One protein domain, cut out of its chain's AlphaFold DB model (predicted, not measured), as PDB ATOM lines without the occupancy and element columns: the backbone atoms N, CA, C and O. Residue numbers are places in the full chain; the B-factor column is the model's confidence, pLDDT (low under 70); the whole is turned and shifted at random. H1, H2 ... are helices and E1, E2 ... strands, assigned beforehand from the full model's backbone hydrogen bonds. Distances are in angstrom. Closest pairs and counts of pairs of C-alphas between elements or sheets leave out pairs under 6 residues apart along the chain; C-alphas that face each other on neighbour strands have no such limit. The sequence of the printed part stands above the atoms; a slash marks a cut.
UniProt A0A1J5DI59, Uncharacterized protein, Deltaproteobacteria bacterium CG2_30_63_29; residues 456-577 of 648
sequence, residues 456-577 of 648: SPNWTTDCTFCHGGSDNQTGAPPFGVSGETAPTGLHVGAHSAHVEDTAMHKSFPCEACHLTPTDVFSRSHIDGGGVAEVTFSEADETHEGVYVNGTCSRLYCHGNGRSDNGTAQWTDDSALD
ATOM      1  N   SER A 456     -67.691 -28.047  17.892       86.56
ATOM      2  CA  SER A 456     -67.582 -29.141  16.915       86.56
ATOM      3  C   SER A 456     -68.165 -30.440  17.497       86.56
ATOM      4  O   SER A 456     -67.679 -30.921  18.520       86.56
ATOM      5  N   PRO A 457     -69.184 -31.066  16.870       87.56
ATOM      6  CA  PRO A 457     -69.753 -32.330  17.354       87.56
ATOM      7  C   PRO A 457     -68.753 -33.492  17.437       87.56
ATOM      8  O   PRO A 457     -69.016 -34.457  18.146       87.56
ATOM      9  N   ASN A 458     -67.623 -33.394  16.728       89.12
ATOM     10  CA  ASN A 458     -66.545 -34.384  16.708       89.12
ATOM     11  C   ASN A 458     -65.217 -33.790  17.222       89.12
ATOM     12  O   ASN A 458     -64.155 -34.253  16.809       89.12
ATOM     13  N   TRP A 459     -65.261 -32.761  18.082       90.00
ATOM     14  CA  TRP A 459     -64.100 -31.968  18.531       90.00
ATOM     15  C   TRP A 459     -62.888 -32.789  19.005       90.00
ATOM     16  O   TRP A 459     -61.756 -32.343  18.863       90.00
ATOM     17  N   THR A 460     -63.111 -33.996  19.533       90.06
ATOM     18  CA  THR A 460     -62.049 -34.913  19.967       90.06
ATOM     19  C   THR A 460     -61.228 -35.498  18.819       90.06
ATOM     20  O   THR A 460     -60.129 -35.967  19.065       90.06
ATOM     21  N   THR A 461     -61.739 -35.501  17.587       90.00
ATOM     22  CA  THR A 461     -61.105 -36.099  16.389       90.00
ATOM     23  C   THR A 461     -60.924 -35.097  15.242       90.00
ATOM     24  O   THR A 461     -60.170 -35.332  14.301       90.00
ATOM     25  N   ASP A 462     -61.606 -33.955  15.323       88.81
ATOM     26  CA  ASP A 462     -61.497 -32.833  14.399       88.81
ATOM     27  C   ASP A 462     -60.200 -32.056  14.668       88.81
ATOM     28  O   ASP A 462     -60.163 -31.138  15.481       88.81
ATOM     29  N   CYS A 463     -59.115 -32.416  13.980       84.94
ATOM     30  CA  CYS A 463     -57.820 -31.749  14.154       84.94
ATOM     31  C   CYS A 463     -57.908 -30.230  13.911       84.94
ATOM     32  O   CYS A 463     -57.232 -29.458  14.591       84.94
ATOM     33  N   THR A 464     -58.789 -29.788  12.999       86.31
ATOM     34  CA  THR A 464     -58.957 -28.364  12.666       86.31
ATOM     35  C   THR A 464     -59.655 -27.553  13.756       86.31
ATOM     36  O   THR A 464     -59.591 -26.324  13.737       86.31
ATOM     37  N   PHE A 465     -60.266 -28.217  14.740       85.56
ATOM     38  CA  PHE A 465     -60.856 -27.568  15.907       85.56
ATOM     39  C   PHE A 465     -59.795 -26.963  16.848       85.56
ATOM     40  O   PHE A 465     -60.024 -25.880  17.384       85.56
ATOM     41  N   CYS A 466     -58.637 -27.620  17.012       82.06
ATOM     42  CA  CYS A 466     -57.549 -27.159  17.892       82.06
ATOM     43  C   CYS A 466     -56.347 -26.603  17.119       82.06
ATOM     44  O   CYS A 466     -55.943 -25.470  17.350       82.06
ATOM     45  N   HIS A 467     -55.805 -27.379  16.172       82.44
ATOM     46  CA  HIS A 467     -54.652 -26.986  15.342       82.44
ATOM     47  C   HIS A 467     -55.037 -25.952  14.264       82.44
ATOM     48  O   HIS A 467     -54.189 -25.301  13.654       82.44
ATOM     49  N   GLY A 468     -56.344 -25.754  14.067       74.06
ATOM     50  CA  GLY A 468     -56.930 -24.693  13.258       74.06
ATOM     51  C   GLY A 468     -57.106 -25.033  11.779       74.06
ATOM     52  O   GLY A 468     -56.959 -26.169  11.335       74.06
ATOM     53  N   GLY A 469     -57.458 -24.010  10.997       75.25
ATOM     54  CA  GLY A 469     -57.750 -24.161   9.569       75.25
ATOM     55  C   GLY A 469     -57.871 -22.839   8.809       75.25
ATOM     56  O   GLY A 469     -58.702 -22.716   7.910       75.25
ATOM     57  N   SER A 470     -57.102 -21.817   9.209       73.06
ATOM     58  CA  SER A 470     -57.054 -20.517   8.517       73.06
ATOM     59  C   SER A 470     -56.402 -20.609   7.145       73.06
ATOM     60  O   SER A 470     -56.860 -19.967   6.201       73.06
ATOM     61  N   ASP A 471     -55.331 -21.394   7.062       78.94
ATOM     62  CA  ASP A 471     -54.446 -21.449   5.904       78.94
ATOM     63  C   ASP A 471     -54.962 -22.496   4.911       78.94
ATOM     64  O   ASP A 471     -55.094 -22.224   3.718       78.94
ATOM     65  N   ASN A 472     -55.332 -23.672   5.426       83.25
ATOM     66  CA  ASN A 472     -55.950 -24.765   4.684       83.25
ATOM     67  C   ASN A 472     -56.771 -25.678   5.622       83.25
ATOM     68  O   ASN A 472     -56.870 -25.441   6.820       83.25
ATOM     69  N   GLN A 473     -57.387 -26.722   5.062       84.06
ATOM     70  CA  GLN A 473     -58.276 -27.658   5.774       84.06
ATOM     71  C   GLN A 473     -57.583 -28.984   6.147       84.06
ATOM     72  O   GLN A 473     -58.262 -29.979   6.391       84.06
ATOM     73  N   THR A 474     -56.246 -29.042   6.141       83.00
ATOM     74  CA  THR A 474     -55.514 -30.304   6.377       83.00
ATOM     75  C   THR A 474     -55.412 -30.698   7.852       83.00
ATOM     76  O   THR A 474     -55.197 -31.869   8.148       83.00
ATOM     77  N   GLY A 475     -55.559 -29.741   8.773       82.69
ATOM     78  CA  GLY A 475     -55.380 -29.956  10.213       82.69
ATOM     79  C   GLY A 475     -53.921 -30.031  10.676       82.69
ATOM     80  O   GLY A 475     -53.693 -30.121  11.878       82.69
ATOM     81  N   ALA A 476     -52.941 -29.952   9.768       85.56
ATOM     82  CA  ALA A 476     -51.558 -29.676  10.146       85.56
ATOM     83  C   ALA A 476     -51.462 -28.195  10.560       85.56
ATOM     84  O   ALA A 476     -51.948 -27.361   9.795       85.56
ATOM     85  N   PRO A 477     -50.911 -27.849  11.736       81.25
ATOM     86  CA  PRO A 477     -51.254 -26.611  12.438       81.25
ATOM     87  C   PRO A 477     -50.832 -25.319  11.721       81.25
ATOM     88  O   PRO A 477     -49.637 -25.023  11.670       81.25
ATOM     89  N   PRO A 478     -51.789 -24.475  11.277       77.19
ATOM     90  CA  PRO A 478     -51.601 -23.026  11.215       77.19
ATOM     91  C   PRO A 478     -51.642 -22.356  12.602       77.19
ATOM     92  O   PRO A 478     -51.145 -21.240  12.745       77.19
ATOM     93  N   PHE A 479     -52.215 -23.020  13.618       84.12
ATOM     94  CA  PHE A 479     -52.196 -22.570  15.012       84.12
ATOM     95  C   PHE A 479     -51.579 -23.633  15.928       84.12
ATOM     96  O   PHE A 479     -51.978 -24.795  15.889       84.12
ATOM     97  N   GLY A 480     -50.651 -23.225  16.792       81.12
ATOM     98  CA  GLY A 480     -50.246 -24.009  17.958       81.12
ATOM     99  C   GLY A 480     -51.348 -24.041  19.023       81.12
ATOM    100  O   GLY A 480     -52.248 -23.196  19.037       81.12
ATOM    101  N   VAL A 481     -51.273 -25.008  19.941       77.81
ATOM    102  CA  VAL A 481     -52.309 -25.243  20.967       77.81
ATOM    103  C   VAL A 481     -52.461 -24.108  21.992       77.81
ATOM    104  O   VAL A 481     -53.493 -24.042  22.657       77.81
ATOM    105  N   SER A 482     -51.496 -23.181  22.082       78.12
ATOM    106  CA  SER A 482     -51.603 -21.942  22.874       78.12
ATOM    107  C   SER A 482     -51.834 -20.691  22.003       78.12
ATOM    108  O   SER A 482     -51.634 -19.561  22.449       78.12
ATOM    109  N   GLY A 483     -52.287 -20.870  20.756       80.88
ATOM    110  CA  GLY A 483     -52.648 -19.791  19.830       80.88
ATOM    111  C   GLY A 483     -51.481 -19.206  19.024       80.88
ATOM    112  O   GLY A 483     -51.623 -18.136  18.421       80.88
ATOM    113  N   GLU A 484     -50.325 -19.869  18.993       86.12
ATOM    114  CA  GLU A 484     -49.182 -19.464  18.175       86.12
ATOM    115  C   GLU A 484     -49.518 -19.531  16.682       86.12
ATOM    116  O   GLU A 484     -50.003 -20.547  16.215       86.12
ATOM    117  N   THR A 485     -49.210 -18.488  15.911       86.88
ATOM    118  CA  THR A 485     -49.508 -18.416  14.458       86.88
ATOM    119  C   THR A 485     -48.278 -18.203  13.582       86.88
ATOM    120  O   THR A 485     -48.374 -18.107  12.361       86.88
ATOM    121  N   ALA A 486     -47.100 -18.054  14.186       87.19
ATOM    122  CA  ALA A 486     -45.889 -17.732  13.447       87.19
ATOM    123  C   ALA A 486     -45.242 -19.019  12.898       87.19
ATOM    124  O   ALA A 486     -44.799 -19.833  13.710       87.19
ATOM    125  N   PRO A 487     -45.065 -19.182  11.570       83.69
ATOM    126  CA  PRO A 487     -44.362 -20.341  10.997       83.69
ATOM    127  C   PRO A 487     -42.874 -20.392  11.393       83.69
ATOM    128  O   PRO A 487     -42.205 -21.406  11.225       83.69
ATOM    129  N   THR A 488     -42.350 -19.313  11.983       86.88
ATOM    130  CA  THR A 488     -41.018 -19.267  12.599       86.88
ATOM    131  C   THR A 488     -40.948 -19.924  13.987       86.88
ATOM    132  O   THR A 488     -39.852 -20.072  14.532       86.88
ATOM    133  N   GLY A 489     -42.085 -20.312  14.576       87.06
ATOM    134  CA  GLY A 489     -42.177 -21.067  15.828       87.06
ATOM    135  C   GLY A 489     -42.314 -22.571  15.584       87.06
ATOM    136  O   GLY A 489     -42.993 -22.991  14.650       87.06
ATOM    137  N   LEU A 490     -41.704 -23.394  16.445       85.69
ATOM    138  CA  LEU A 490     -41.679 -24.858  16.278       85.69
ATOM    139  C   LEU A 490     -43.073 -25.510  16.287       85.69
ATOM    140  O   LEU A 490     -43.240 -26.561  15.677       85.69
ATOM    141  N   HIS A 491     -44.048 -24.893  16.962       84.25
ATOM    142  CA  HIS A 491     -45.412 -25.410  17.131       84.25
ATOM    143  C   HIS A 491     -46.249 -25.310  15.836       84.25
ATOM    144  O   HIS A 491     -47.210 -26.050  15.670       84.25
ATOM    145  N   VAL A 492     -45.860 -24.424  14.907       87.50
ATOM    146  CA  VAL A 492     -46.522 -24.193  13.607       87.50
ATOM    147  C   VAL A 492     -45.612 -24.681  12.476       87.50
ATOM    148  O   VAL A 492     -45.932 -25.652  11.793       87.50
ATOM    149  N   GLY A 493     -44.428 -24.073  12.333       87.88
ATOM    150  CA  GLY A 493     -43.402 -24.478  11.370       87.88
ATOM    151  C   GLY A 493     -43.847 -24.484   9.903       87.88
ATOM    152  O   GLY A 493     -44.771 -23.782   9.495       87.88
ATOM    153  N   ALA A 494     -43.176 -25.313   9.103       87.69
ATOM    154  CA  ALA A 494     -43.413 -25.470   7.669       87.69
ATOM    155  C   ALA A 494     -44.490 -26.526   7.311       87.69
ATOM    156  O   ALA A 494     -44.439 -27.095   6.217       87.69
ATOM    157  N   HIS A 495     -45.457 -26.809   8.197       88.44
ATOM    158  CA  HIS A 495     -46.489 -27.841   7.988       88.44
ATOM    159  C   HIS A 495     -47.220 -27.706   6.644       88.44
ATOM    160  O   HIS A 495     -47.151 -28.619   5.819       88.44
ATOM    161  N   SER A 496     -47.864 -26.560   6.392       86.12
ATOM    162  CA  SER A 496     -48.655 -26.309   5.174       86.12
ATOM    163  C   SER A 496     -47.857 -26.507   3.881       86.12
ATOM    164  O   SER A 496     -48.400 -26.981   2.889       86.12
ATOM    165  N   ALA A 497     -46.550 -26.226   3.894       86.50
ATOM    166  CA  ALA A 497     -45.685 -26.441   2.735       86.50
ATOM    167  C   ALA A 497     -45.483 -27.930   2.396       86.50
ATOM    168  O   ALA A 497     -45.178 -28.246   1.252       86.50
ATOM    169  N   HIS A 498     -45.660 -28.842   3.358       88.12
ATOM    170  CA  HIS A 498     -45.465 -30.282   3.168       88.12
ATOM    171  C   HIS A 498     -46.776 -31.031   2.907       88.12
ATOM    172  O   HIS A 498     -46.794 -31.940   2.076       88.12
ATOM    173  N   VAL A 499     -47.869 -30.651   3.576       89.06
ATOM    174  CA  VAL A 499     -49.161 -31.367   3.506       89.06
ATOM    175  C   VAL A 499     -50.069 -30.934   2.349       89.06
ATOM    176  O   VAL A 499     -51.149 -31.496   2.164       89.06
ATOM    177  N   GLU A 500     -49.630 -29.980   1.528       88.06
ATOM    178  CA  GLU A 500     -50.327 -29.538   0.316       88.06
ATOM    179  C   GLU A 500     -49.542 -29.868  -0.966       88.06
ATOM    180  O   GLU A 500     -48.342 -30.141  -0.954       88.06
ATOM    181  N   ASP A 501     -50.237 -29.858  -2.107       89.44
ATOM    182  CA  ASP A 501     -49.597 -29.929  -3.423       89.44
ATOM    183  C   ASP A 501     -48.835 -28.625  -3.697       89.44
ATOM    184  O   ASP A 501     -49.446 -27.569  -3.887       89.44
ATOM    185  N   THR A 502     -47.508 -28.695  -3.798       88.19
ATOM    186  CA  THR A 502     -46.666 -27.536  -4.122       88.19
ATOM    187  C   THR A 502     -46.240 -27.540  -5.590       88.19
ATOM    188  O   THR A 502     -46.531 -28.457  -6.358       88.19
ATOM    189  N   ALA A 503     -45.488 -26.522  -6.014       88.00
ATOM    190  CA  ALA A 503     -44.811 -26.549  -7.313       88.00
ATOM    191  C   ALA A 503     -43.688 -27.611  -7.393       88.00
ATOM    192  O   ALA A 503     -43.210 -27.894  -8.493       88.00
ATOM    193  N   MET A 504     -43.264 -28.181  -6.255       86.94
ATOM    194  CA  MET A 504     -42.103 -29.071  -6.147       86.94
ATOM    195  C   MET A 504     -42.473 -30.528  -5.842       86.94
ATOM    196  O   MET A 504     -41.817 -31.425  -6.365       86.94
ATOM    197  N   HIS A 505     -43.506 -30.803  -5.045       86.88
ATOM    198  CA  HIS A 505     -43.914 -32.170  -4.691       86.88
ATOM    199  C   HIS A 505     -45.436 -32.303  -4.549       86.88
ATOM    200  O   HIS A 505     -46.178 -31.321  -4.516       86.88
ATOM    201  N   LYS A 506     -45.895 -33.555  -4.485       89.06
ATOM    202  CA  LYS A 506     -47.237 -33.899  -4.005       89.06
ATOM    203  C   LYS A 506     -47.319 -33.752  -2.487       89.06
ATOM    204  O   LYS A 506     -46.288 -33.868  -1.828       89.06
ATOM    205  N   SER A 507     -48.519 -33.528  -1.953       88.88
ATOM    206  CA  SER A 507     -48.728 -33.504  -0.504       88.88
ATOM    207  C   SER A 507     -48.193 -34.768   0.176       88.88
ATOM    208  O   SER A 507     -48.442 -35.892  -0.275       88.88
ATOM    209  N   PHE A 508     -47.471 -34.575   1.276       86.69
ATOM    210  CA  PHE A 508     -47.104 -35.638   2.200       86.69
ATOM    211  C   PHE A 508     -48.207 -35.801   3.251       86.69
ATOM    212  O   PHE A 508     -48.703 -34.800   3.772       86.69
ATOM    213  N   PRO A 509     -48.615 -37.036   3.571       86.75
ATOM    214  CA  PRO A 509     -49.509 -37.282   4.692       86.75
ATOM    215  C   PRO A 509     -48.733 -37.178   6.030       86.75
ATOM    216  O   PRO A 509     -47.502 -37.250   6.055       86.75
ATOM    217  N   CYS A 510     -49.430 -36.897   7.138       85.38
ATOM    218  CA  CYS A 510     -48.798 -36.485   8.406       85.38
ATOM    219  C   CYS A 510     -47.957 -37.592   9.070       85.38
ATOM    220  O   CYS A 510     -46.928 -37.319   9.694       85.38
ATOM    221  N   GLU A 511     -48.361 -38.848   8.867       84.62
ATOM    222  CA  GLU A 511     -47.656 -40.048   9.320       84.62
ATOM    223  C   GLU A 511     -46.271 -40.218   8.681       84.62
ATOM    224  O   GLU A 511     -45.449 -40.966   9.208       84.62
ATOM    225  N   ALA A 512     -45.958 -39.508   7.593       83.00
ATOM    226  CA  ALA A 512     -44.600 -39.437   7.051       83.00
ATOM    227  C   ALA A 512     -43.595 -38.800   8.036       83.00
ATOM    228  O   ALA A 512     -42.411 -39.140   8.004       83.00
ATOM    229  N   CYS A 513     -44.053 -37.901   8.918       82.75
ATOM    230  CA  CYS A 513     -43.201 -37.124   9.825       82.75
ATOM    231  C   CYS A 513     -43.329 -37.534  11.299       82.75
ATOM    232  O   CYS A 513     -42.324 -37.561  12.007       82.75
ATOM    233  N   HIS A 514     -44.538 -37.822  11.780       85.06
ATOM    234  CA  HIS A 514     -44.808 -38.161  13.182       85.06
ATOM    235  C   HIS A 514     -45.978 -39.137  13.290       85.06
ATOM    236  O   HIS A 514     -46.762 -39.271  12.359       85.06
ATOM    237  N   LEU A 515     -46.166 -39.800  14.432       82.38
ATOM    238  CA  LEU A 515     -47.394 -40.570  14.643       82.38
ATOM    239  C   LEU A 515     -48.605 -39.622  14.667       82.38
ATOM    240  O   LEU A 515     -48.655 -38.689  15.466       82.38
ATOM    241  N   THR A 516     -49.584 -39.849  13.789       83.62
ATOM    242  CA  THR A 516     -50.837 -39.080  13.789       83.62
ATOM    243  C   THR A 516     -51.748 -39.593  14.912       83.62
ATOM    244  O   THR A 516     -52.088 -40.781  14.901       83.62
ATOM    245  N   PRO A 517     -52.166 -38.749  15.873       85.12
ATOM    246  CA  PRO A 517     -53.101 -39.151  16.920       85.12
ATOM    247  C   PRO A 517     -54.482 -39.466  16.330       85.12
ATOM    248  O   PRO A 517     -54.900 -38.858  15.344       85.12
ATOM    249  N   THR A 518     -55.214 -40.407  16.934       86.88
ATOM    250  CA  THR A 518     -56.596 -40.711  16.516       86.88
ATOM    251  C   THR A 518     -57.616 -39.769  17.140       86.88
ATOM    252  O   THR A 518     -58.695 -39.588  16.582       86.88
ATOM    253  N   ASP A 519     -57.277 -39.186  18.290       89.00
ATOM    254  CA  ASP A 519     -58.096 -38.247  19.047       89.00
ATOM    255  C   ASP A 519     -57.238 -37.400  20.012       89.00
ATOM    256  O   ASP A 519     -56.063 -37.685  20.250       89.00
ATOM    257  N   VAL A 520     -57.836 -36.368  20.613       86.56
ATOM    258  CA  VAL A 520     -57.185 -35.456  21.570       86.56
ATOM    259  C   VAL A 520     -56.624 -36.139  22.823       86.56
ATOM    260  O   VAL A 520     -55.726 -35.580  23.450       86.56
ATOM    261  N   PHE A 521     -57.121 -37.326  23.183       86.06
ATOM    262  CA  PHE A 521     -56.702 -38.100  24.359       86.06
ATOM    263  C   PHE A 521     -55.673 -39.188  24.020       86.06
ATOM    264  O   PHE A 521     -55.249 -39.944  24.901       86.06
ATOM    265  N   SER A 522     -55.263 -39.270  22.753       85.62
ATOM    266  CA  SER A 522     -54.265 -40.216  22.278       85.62
ATOM    267  C   SER A 522     -52.952 -40.030  23.033       85.62
ATOM    268  O   SER A 522     -52.506 -38.919  23.325       85.62
ATOM    269  N   ARG A 523     -52.322 -41.154  23.377       75.81
ATOM    270  CA  ARG A 523     -51.058 -41.159  24.114       75.81
ATOM    271  C   ARG A 523     -49.979 -40.434  23.305       75.81
ATOM    272  O   ARG A 523     -49.779 -40.786  22.147       75.81
ATOM    273  N   SER A 524     -49.277 -39.495  23.943       74.75
ATOM    274  CA  SER A 524     -48.301 -38.597  23.300       74.75
ATOM    275  C   SER A 524     -48.900 -37.734  22.183       74.75
ATOM    276  O   SER A 524     -48.295 -37.525  21.143       74.75
ATOM    277  N   HIS A 525     -50.126 -37.243  22.395       84.38
ATOM    278  CA  HIS A 525     -50.620 -36.047  21.709       84.38
ATOM    279  C   HIS A 525     -50.491 -34.797  22.589       84.38
ATOM    280  O   HIS A 525     -50.083 -33.750  22.100       84.38
ATOM    281  N   ILE A 526     -50.843 -34.909  23.876       82.38
ATOM    282  CA  ILE A 526     -50.805 -33.816  24.856       82.38
ATOM    283  C   ILE A 526     -50.125 -34.312  26.139       82.38
ATOM    284  O   ILE A 526     -50.736 -35.025  26.942       82.38
ATOM    285  N   ASP A 527     -48.849 -33.964  26.312       74.38
ATOM    286  CA  ASP A 527     -48.017 -34.341  27.467       74.38
ATOM    287  C   ASP A 527     -47.038 -33.233  27.933       74.38
ATOM    288  O   ASP A 527     -46.040 -33.511  28.602       74.38
ATOM    289  N   GLY A 528     -47.373 -31.964  27.664       68.44
ATOM    290  CA  GLY A 528     -46.702 -30.781  28.229       68.44
ATOM    291  C   GLY A 528     -45.602 -30.148  27.372       68.44
ATOM    292  O   GLY A 528     -44.898 -29.260  27.854       68.44
ATOM    293  N   GLY A 529     -45.424 -30.599  26.125       69.44
ATOM    294  CA  GLY A 529     -44.417 -30.064  25.202       69.44
ATOM    295  C   GLY A 529     -44.895 -28.978  24.226       69.44
ATOM    296  O   GLY A 529     -44.055 -28.253  23.693       69.44
ATOM    297  N   GLY A 530     -46.200 -28.887  23.934       73.12
ATOM    298  CA  GLY A 530     -46.747 -28.017  22.876       73.12
ATOM    299  C   GLY A 530     -46.259 -28.339  21.447       73.12
ATOM    300  O   GLY A 530     -46.508 -27.574  20.514       73.12
ATOM    301  N   VAL A 531     -45.540 -29.452  21.255       77.19
ATOM    302  CA  VAL A 531     -44.956 -29.912  19.983       77.19
ATOM    303  C   VAL A 531     -45.130 -31.419  19.844       77.19
ATOM    304  O   VAL A 531     -44.975 -32.136  20.823       77.19
ATOM    305  N   ALA A 532     -45.401 -31.900  18.630       78.62
ATOM    306  CA  ALA A 532     -45.513 -33.333  18.355       78.62
ATOM    307  C   ALA A 532     -44.138 -34.022  18.236       78.62
ATOM    308  O   ALA A 532     -43.181 -33.456  17.689       78.62
ATOM    309  N   GLU A 533     -44.048 -35.281  18.671       79.00
ATOM    310  CA  GLU A 533     -42.865 -36.131  18.503       79.00
ATOM    311  C   GLU A 533     -42.639 -36.504  17.032       79.00
ATOM    312  O   GLU A 533     -43.268 -37.412  16.489       79.00
ATOM    313  N   VAL A 534     -41.670 -35.853  16.384       83.06
ATOM    314  CA  VAL A 534     -41.259 -36.195  15.014       83.06
ATOM    315  C   VAL A 534     -40.513 -37.534  14.995       83.06
ATOM    316  O   VAL A 534     -39.306 -37.611  15.236       83.06
ATOM    317  N   THR A 535     -41.251 -38.592  14.676       76.06
ATOM    318  CA  THR A 535     -40.746 -39.930  14.364       76.06
ATOM    319  C   THR A 535     -41.052 -40.247  12.900       76.06
ATOM    320  O   THR A 535     -42.141 -40.739  12.596       76.06
ATOM    321  N   PHE A 536     -40.104 -39.964  11.998       76.38
ATOM    322  CA  PHE A 536     -40.214 -40.337  10.581       76.38
ATOM    323  C   PHE A 536     -40.570 -41.827  10.473       76.38
ATOM    324  O   PHE A 536     -39.885 -42.668  11.059       76.38
ATOM    325  N   SER A 537     -41.676 -42.149   9.800       59.28
ATOM    326  CA  SER A 537     -42.239 -43.500   9.859       59.28
ATOM    327  C   SER A 537     -41.492 -44.503   8.984       59.28
ATOM    328  O   SER A 537     -40.900 -44.164   7.962       59.28
ATOM    329  N   GLU A 538     -41.587 -45.784   9.354       51.47
ATOM    330  CA  GLU A 538     -40.968 -46.929   8.661       51.47
ATOM    331  C   GLU A 538     -41.572 -47.223   7.261       51.47
ATOM    332  O   GLU A 538     -41.419 -48.320   6.729       51.47
ATOM    333  N   ALA A 539     -42.291 -46.271   6.653       44.19
ATOM    334  CA  ALA A 539     -43.003 -46.440   5.384       44.19
ATOM    335  C   ALA A 539     -42.088 -46.458   4.137       44.19
ATOM    336  O   ALA A 539     -42.544 -46.826   3.053       44.19
ATOM    337  N   ASP A 540     -40.811 -46.097   4.286       45.44
ATOM    338  CA  ASP A 540     -39.753 -46.305   3.291       45.44
ATOM    339  C   ASP A 540     -38.520 -46.907   3.987       45.44
ATOM    340  O   ASP A 540     -37.767 -46.206   4.657       45.44
ATOM    341  N   GLU A 541     -38.300 -48.219   3.818       45.62
ATOM    342  CA  GLU A 541     -37.218 -49.003   4.452       45.62
ATOM    343  C   GLU A 541     -35.786 -48.562   4.049       45.62
ATOM    344  O   GLU A 541     -34.812 -49.251   4.364       45.62
ATOM    345  N   THR A 542     -35.628 -47.458   3.308       49.56
ATOM    346  CA  THR A 542     -34.359 -47.059   2.682       49.56
ATOM    347  C   THR A 542     -33.698 -45.792   3.236       49.56
ATOM    348  O   THR A 542     -32.514 -45.594   2.948       49.56
ATOM    349  N   HIS A 543     -34.373 -44.987   4.073       56.88
ATOM    350  CA  HIS A 543     -33.841 -43.700   4.561       56.88
ATOM    351  C   HIS A 543     -34.130 -43.454   6.059       56.88
ATOM    352  O   HIS A 543     -35.272 -43.510   6.507       56.88
ATOM    353  N   GLU A 544     -33.095 -43.133   6.847       68.25
ATOM    354  CA  GLU A 544     -33.197 -42.873   8.301       68.25
ATOM    355  C   GLU A 544     -33.162 -41.357   8.589       68.25
ATOM    356  O   GLU A 544     -32.137 -40.819   9.032       68.25
ATOM    357  N   GLY A 545     -34.273 -40.664   8.332       78.94
ATOM    358  CA  GLY A 545     -34.426 -39.247   8.681       78.94
ATOM    359  C   GLY A 545     -34.298 -39.009  10.192       78.94
ATOM    360  O   GLY A 545     -34.789 -39.792  11.003       78.94
ATOM    361  N   VAL A 546     -33.635 -37.921  10.593       86.19
ATOM    362  CA  VAL A 546     -33.403 -37.577  12.009       86.19
ATOM    363  C   VAL A 546     -33.845 -36.147  12.293       86.19
ATOM    364  O   VAL A 546     -33.307 -35.202  11.710       86.19
ATOM    365  N   TYR A 547     -34.778 -35.993  13.235       86.75
ATOM    366  CA  TYR A 547     -35.211 -34.707  13.776       86.75
ATOM    367  C   TYR A 547     -34.611 -34.459  15.161       86.75
ATOM    368  O   TYR A 547     -34.724 -35.294  16.058       86.75
ATOM    369  N   VAL A 548     -33.993 -33.293  15.355       88.25
ATOM    370  CA  VAL A 548     -33.524 -32.819  16.664       88.25
ATOM    371  C   VAL A 548     -33.789 -31.321  16.771       88.25
ATOM    372  O   VAL A 548     -33.175 -30.534  16.054       88.25
ATOM    373  N   ASN A 549     -34.670 -30.922  17.695       86.12
ATOM    374  CA  ASN A 549     -34.891 -29.526  18.101       86.12
ATOM    375  C   ASN A 549     -35.036 -28.543  16.914       86.12
ATOM    376  O   ASN A 549     -34.242 -27.614  16.758       86.12
ATOM    377  N   GLY A 550     -36.012 -28.790  16.036       88.38
ATOM    378  CA  GLY A 550     -36.263 -27.968  14.848       88.38
ATOM    379  C   GLY A 550     -35.326 -28.216  13.661       88.38
ATOM    380  O   GLY A 550     -35.506 -27.588  12.624       88.38
ATOM    381  N   THR A 551     -34.341 -29.112  13.764       91.50
ATOM    382  CA  THR A 551     -33.469 -29.495  12.642       91.50
ATOM    383  C   THR A 551     -33.840 -30.871  12.113       91.50
ATOM    384  O   THR A 551     -33.705 -31.859  12.833       91.50
ATOM    385  N   CYS A 552     -34.226 -30.948  10.841       90.25
ATOM    386  CA  CYS A 552     -34.345 -32.204  10.105       90.25
ATOM    387  C   CYS A 552     -33.022 -32.487   9.380       90.25
ATOM    388  O   CYS A 552     -32.447 -31.597   8.753       90.25
ATOM    389  N   SER A 553     -32.529 -33.718   9.445       90.56
ATOM    390  CA  SER A 553     -31.239 -34.132   8.881       90.56
ATOM    391  C   SER A 553     -31.306 -35.563   8.351       90.56
ATOM    392  O   SER A 553     -32.257 -36.282   8.654       90.56
ATOM    393  N   ARG A 554     -30.304 -35.973   7.560       87.81
ATOM    394  CA  ARG A 554     -30.288 -37.271   6.852       87.81
ATOM    395  C   ARG A 554     -31.487 -37.444   5.912       87.81
ATOM    396  O   ARG A 554     -32.089 -38.505   5.838       87.81
ATOM    397  N   LEU A 555     -31.832 -36.372   5.206       84.12
ATOM    398  CA  LEU A 555     -32.924 -36.357   4.235       84.12
ATOM    399  C   LEU A 555     -32.376 -36.465   2.807       84.12
ATOM    400  O   LEU A 555     -31.338 -35.871   2.505       84.12
ATOM    401  N   TYR A 556     -33.074 -37.158   1.904       80.88
ATOM    402  CA  TYR A 556     -32.784 -37.065   0.465       80.88
ATOM    403  C   TYR A 556     -33.438 -35.822  -0.173       80.88
ATOM    404  O   TYR A 556     -32.861 -35.195  -1.070       80.88
ATOM    405  N   CYS A 557     -34.624 -35.435   0.317       82.50
ATOM    406  CA  CYS A 557     -35.218 -34.111   0.127       82.50
ATOM    407  C   CYS A 557     -34.439 -33.056   0.941       82.50
ATOM    408  O   CYS A 557     -33.713 -33.398   1.868       82.50
ATOM    409  N   HIS A 558     -34.505 -31.773   0.561       87.50
ATOM    410  CA  HIS A 558     -33.630 -30.715   1.120       87.50
ATOM    411  C   HIS A 558     -32.120 -31.065   1.081       87.50
ATOM    412  O   HIS A 558     -31.324 -30.600   1.897       87.50
ATOM    413  N   GLY A 559     -31.734 -31.914   0.123       85.00
ATOM    414  CA  GLY A 559     -30.382 -32.401  -0.133       85.00
ATOM    415  C   GLY A 559     -30.120 -32.465  -1.635       85.00
ATOM    416  O   GLY A 559     -30.691 -31.701  -2.406       85.00
ATOM    417  N   ASN A 560     -29.282 -33.395  -2.093       81.50
ATOM    418  CA  ASN A 560     -28.985 -33.537  -3.528       81.50
ATOM    419  C   ASN A 560     -30.033 -34.350  -4.325       81.50
ATOM    420  O   ASN A 560     -29.807 -34.633  -5.505       81.50
ATOM    421  N   GLY A 561     -31.132 -34.787  -3.694       79.75
ATOM    422  CA  GLY A 561     -32.159 -35.633  -4.316       79.75
ATOM    423  C   GLY A 561     -31.701 -37.057  -4.665       79.75
ATOM    424  O   GLY A 561     -32.339 -37.711  -5.489       79.75
ATOM    425  N   ARG A 562     -30.570 -37.525  -4.116       75.88
ATOM    426  CA  ARG A 562     -29.930 -38.817  -4.451       75.88
ATOM    427  C   ARG A 562     -29.400 -39.608  -3.248       75.88
ATOM    428  O   ARG A 562     -29.018 -40.763  -3.425       75.88
ATOM    429  N   SER A 563     -29.274 -38.981  -2.083       78.88
ATOM    430  CA  SER A 563     -28.672 -39.547  -0.869       78.88
ATOM    431  C   SER A 563     -29.106 -38.748   0.357       78.88
ATOM    432  O   SER A 563     -29.353 -37.554   0.204       78.88
ATOM    433  N   ASP A 564     -29.057 -39.351   1.546       84.75
ATOM    434  CA  ASP A 564     -29.356 -38.730   2.852       84.75
ATOM    435  C   ASP A 564     -28.310 -37.691   3.305       84.75
ATOM    436  O   ASP A 564     -27.696 -37.793   4.370       84.75
ATOM    437  N   ASN A 565     -28.064 -36.686   2.468       85.31
ATOM    438  CA  ASN A 565     -27.120 -35.597   2.712       85.31
ATOM    439  C   ASN A 565     -27.813 -34.243   2.947       85.31
ATOM    440  O   ASN A 565     -27.125 -33.236   3.117       85.31
ATOM    441  N   GLY A 566     -29.144 -34.217   2.906       87.69
ATOM    442  CA  GLY A 566     -29.970 -33.045   3.135       87.69
ATOM    443  C   GLY A 566     -30.104 -32.679   4.605       87.69
ATOM    444  O   GLY A 566     -29.960 -33.506   5.514       87.69
ATOM    445  N   THR A 567     -30.351 -31.397   4.842       89.94
ATOM    446  CA  THR A 567     -30.612 -30.820   6.163       89.94
ATOM    447  C   THR A 567     -31.484 -29.588   5.978       89.94
ATOM    448  O   THR A 567     -31.188 -28.748   5.131       89.94
ATOM    449  N   ALA A 568     -32.539 -29.475   6.778       91.19
ATOM    450  CA  ALA A 568     -33.476 -28.360   6.768       91.19
ATOM    451  C   ALA A 568     -33.727 -27.874   8.198       91.19
ATOM    452  O   ALA A 568     -33.623 -28.646   9.156       91.19
ATOM    453  N   GLN A 569     -34.064 -26.596   8.350       92.12
ATOM    454  CA  GLN A 569     -34.702 -26.113   9.571       92.12
ATOM    455  C   GLN A 569     -36.214 -26.186   9.378       92.12
ATOM    456  O   GLN A 569     -36.732 -25.811   8.332       92.12
ATOM    457  N   TRP A 570     -36.915 -26.661  10.398       89.25
ATOM    458  CA  TRP A 570     -38.365 -26.842  10.414       89.25
ATOM    459  C   TRP A 570     -39.155 -25.538  10.207       89.25
ATOM    460  O   TRP A 570     -40.304 -25.552   9.775       89.25
ATOM    461  N   THR A 571     -38.519 -24.412  10.515       89.50
ATOM    462  CA  THR A 571     -39.068 -23.055  10.475       89.50
ATOM    463  C   THR A 571     -38.513 -22.216   9.316       89.50
ATOM    464  O   THR A 571     -38.678 -20.997   9.313       89.50
ATOM    465  N   ASP A 572     -37.821 -22.844   8.358       86.81
ATOM    466  CA  ASP A 572     -37.291 -22.194   7.154       86.81
ATOM    467  C   ASP A 572     -38.277 -22.359   5.988       86.81
ATOM    468  O   ASP A 572     -38.513 -23.465   5.500       86.81
ATOM    469  N   ASP A 573     -38.858 -21.241   5.554       79.94
ATOM    470  CA  ASP A 573     -39.823 -21.134   4.457       79.94
ATOM    471  C   ASP A 573     -39.168 -20.745   3.114       79.94
ATOM    472  O   ASP A 573     -39.857 -20.389   2.151       79.94
ATOM    473  N   SER A 574     -37.834 -20.830   3.019       83.56
ATOM    474  CA  SER A 574     -37.075 -20.497   1.810       83.56
ATOM    475  C   SER A 574     -37.557 -21.272   0.580       83.56
ATOM    476  O   SER A 574     -37.452 -22.497   0.495       83.56
ATOM    477  N   ALA A 575     -38.024 -20.534  -0.429       83.06
ATOM    478  CA  ALA A 575     -38.490 -21.105  -1.686       83.06
ATOM    479  C   ALA A 575     -37.372 -21.875  -2.414       83.06
ATOM    480  O   ALA A 575     -36.360 -21.296  -2.816       83.06
ATOM    481  N   LEU A 576     -37.589 -23.176  -2.627       85.69
ATOM    482  CA  LEU A 576     -36.675 -24.038  -3.373       85.69
ATOM    483  C   LEU A 576     -36.874 -23.902  -4.887       85.69
ATOM    484  O   LEU A 576     -37.992 -23.756  -5.382       85.69
ATOM    485  N   ASP A 577     -35.778 -24.044  -5.627       86.56
ATOM    486  CA  ASP A 577     -35.763 -24.144  -7.087       86.56
ATOM    487  C   ASP A 577     -35.121 -25.462  -7.561       86.56
ATOM    488  O   ASP A 577     -34.668 -26.289  -6.767       86.56
TER     489      ASP A 577
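Overview. This is residues 456 to 577 of the 648 residues of an uncharacterized protein of Deltaproteobacteria bacterium CG2_30_63_29 (UniProt A0A1J5DI59). With little regular structure, this is an elongated body of loops, with a small antiparallel sheet, E1 - E2 - E3, toward one end, helix H1 toward the other and helix H2 between. The 122 printed residues, 21 in named elements, run H1 H2 E1 E2 E3: mixed class, compact, radius of gyration of the C-alphas 14.5 A, spans 46 by 27 by 24 A.

Along the chain. From first to last C-alpha, E2, residues 551 to 555, measures 10.9 A; E1, 546 to 548, 6.7 A; E3, 566 to 569, 10.6 A, ending at (-34.702, -26.113, 9.571). H2, 495 to 499, measures 6.3 A; H1, 463 to 466, 5.9 A, beginning at (-57.820, -31.749, 14.154).

Arrangement. The strands form a meander, each the antiparallel neighbour of the one before. Hairpin E1 and E2 has N 546 and O 553 within hydrogen-bond range, 2.9 A; hairpin E2 and E3 has N 566 and O 555, 2.8 A. H1 and H2 are apart, and neither is on the sheet. H2 has every O i to N i+4 pair within range; H1 is too short for one.

Size, cuts and confidence. The printed part has no cut. Links H1 to H2 and H2 to E1 are long. Residues 528 to 529 and 537 to 544 have pLDDT under 70.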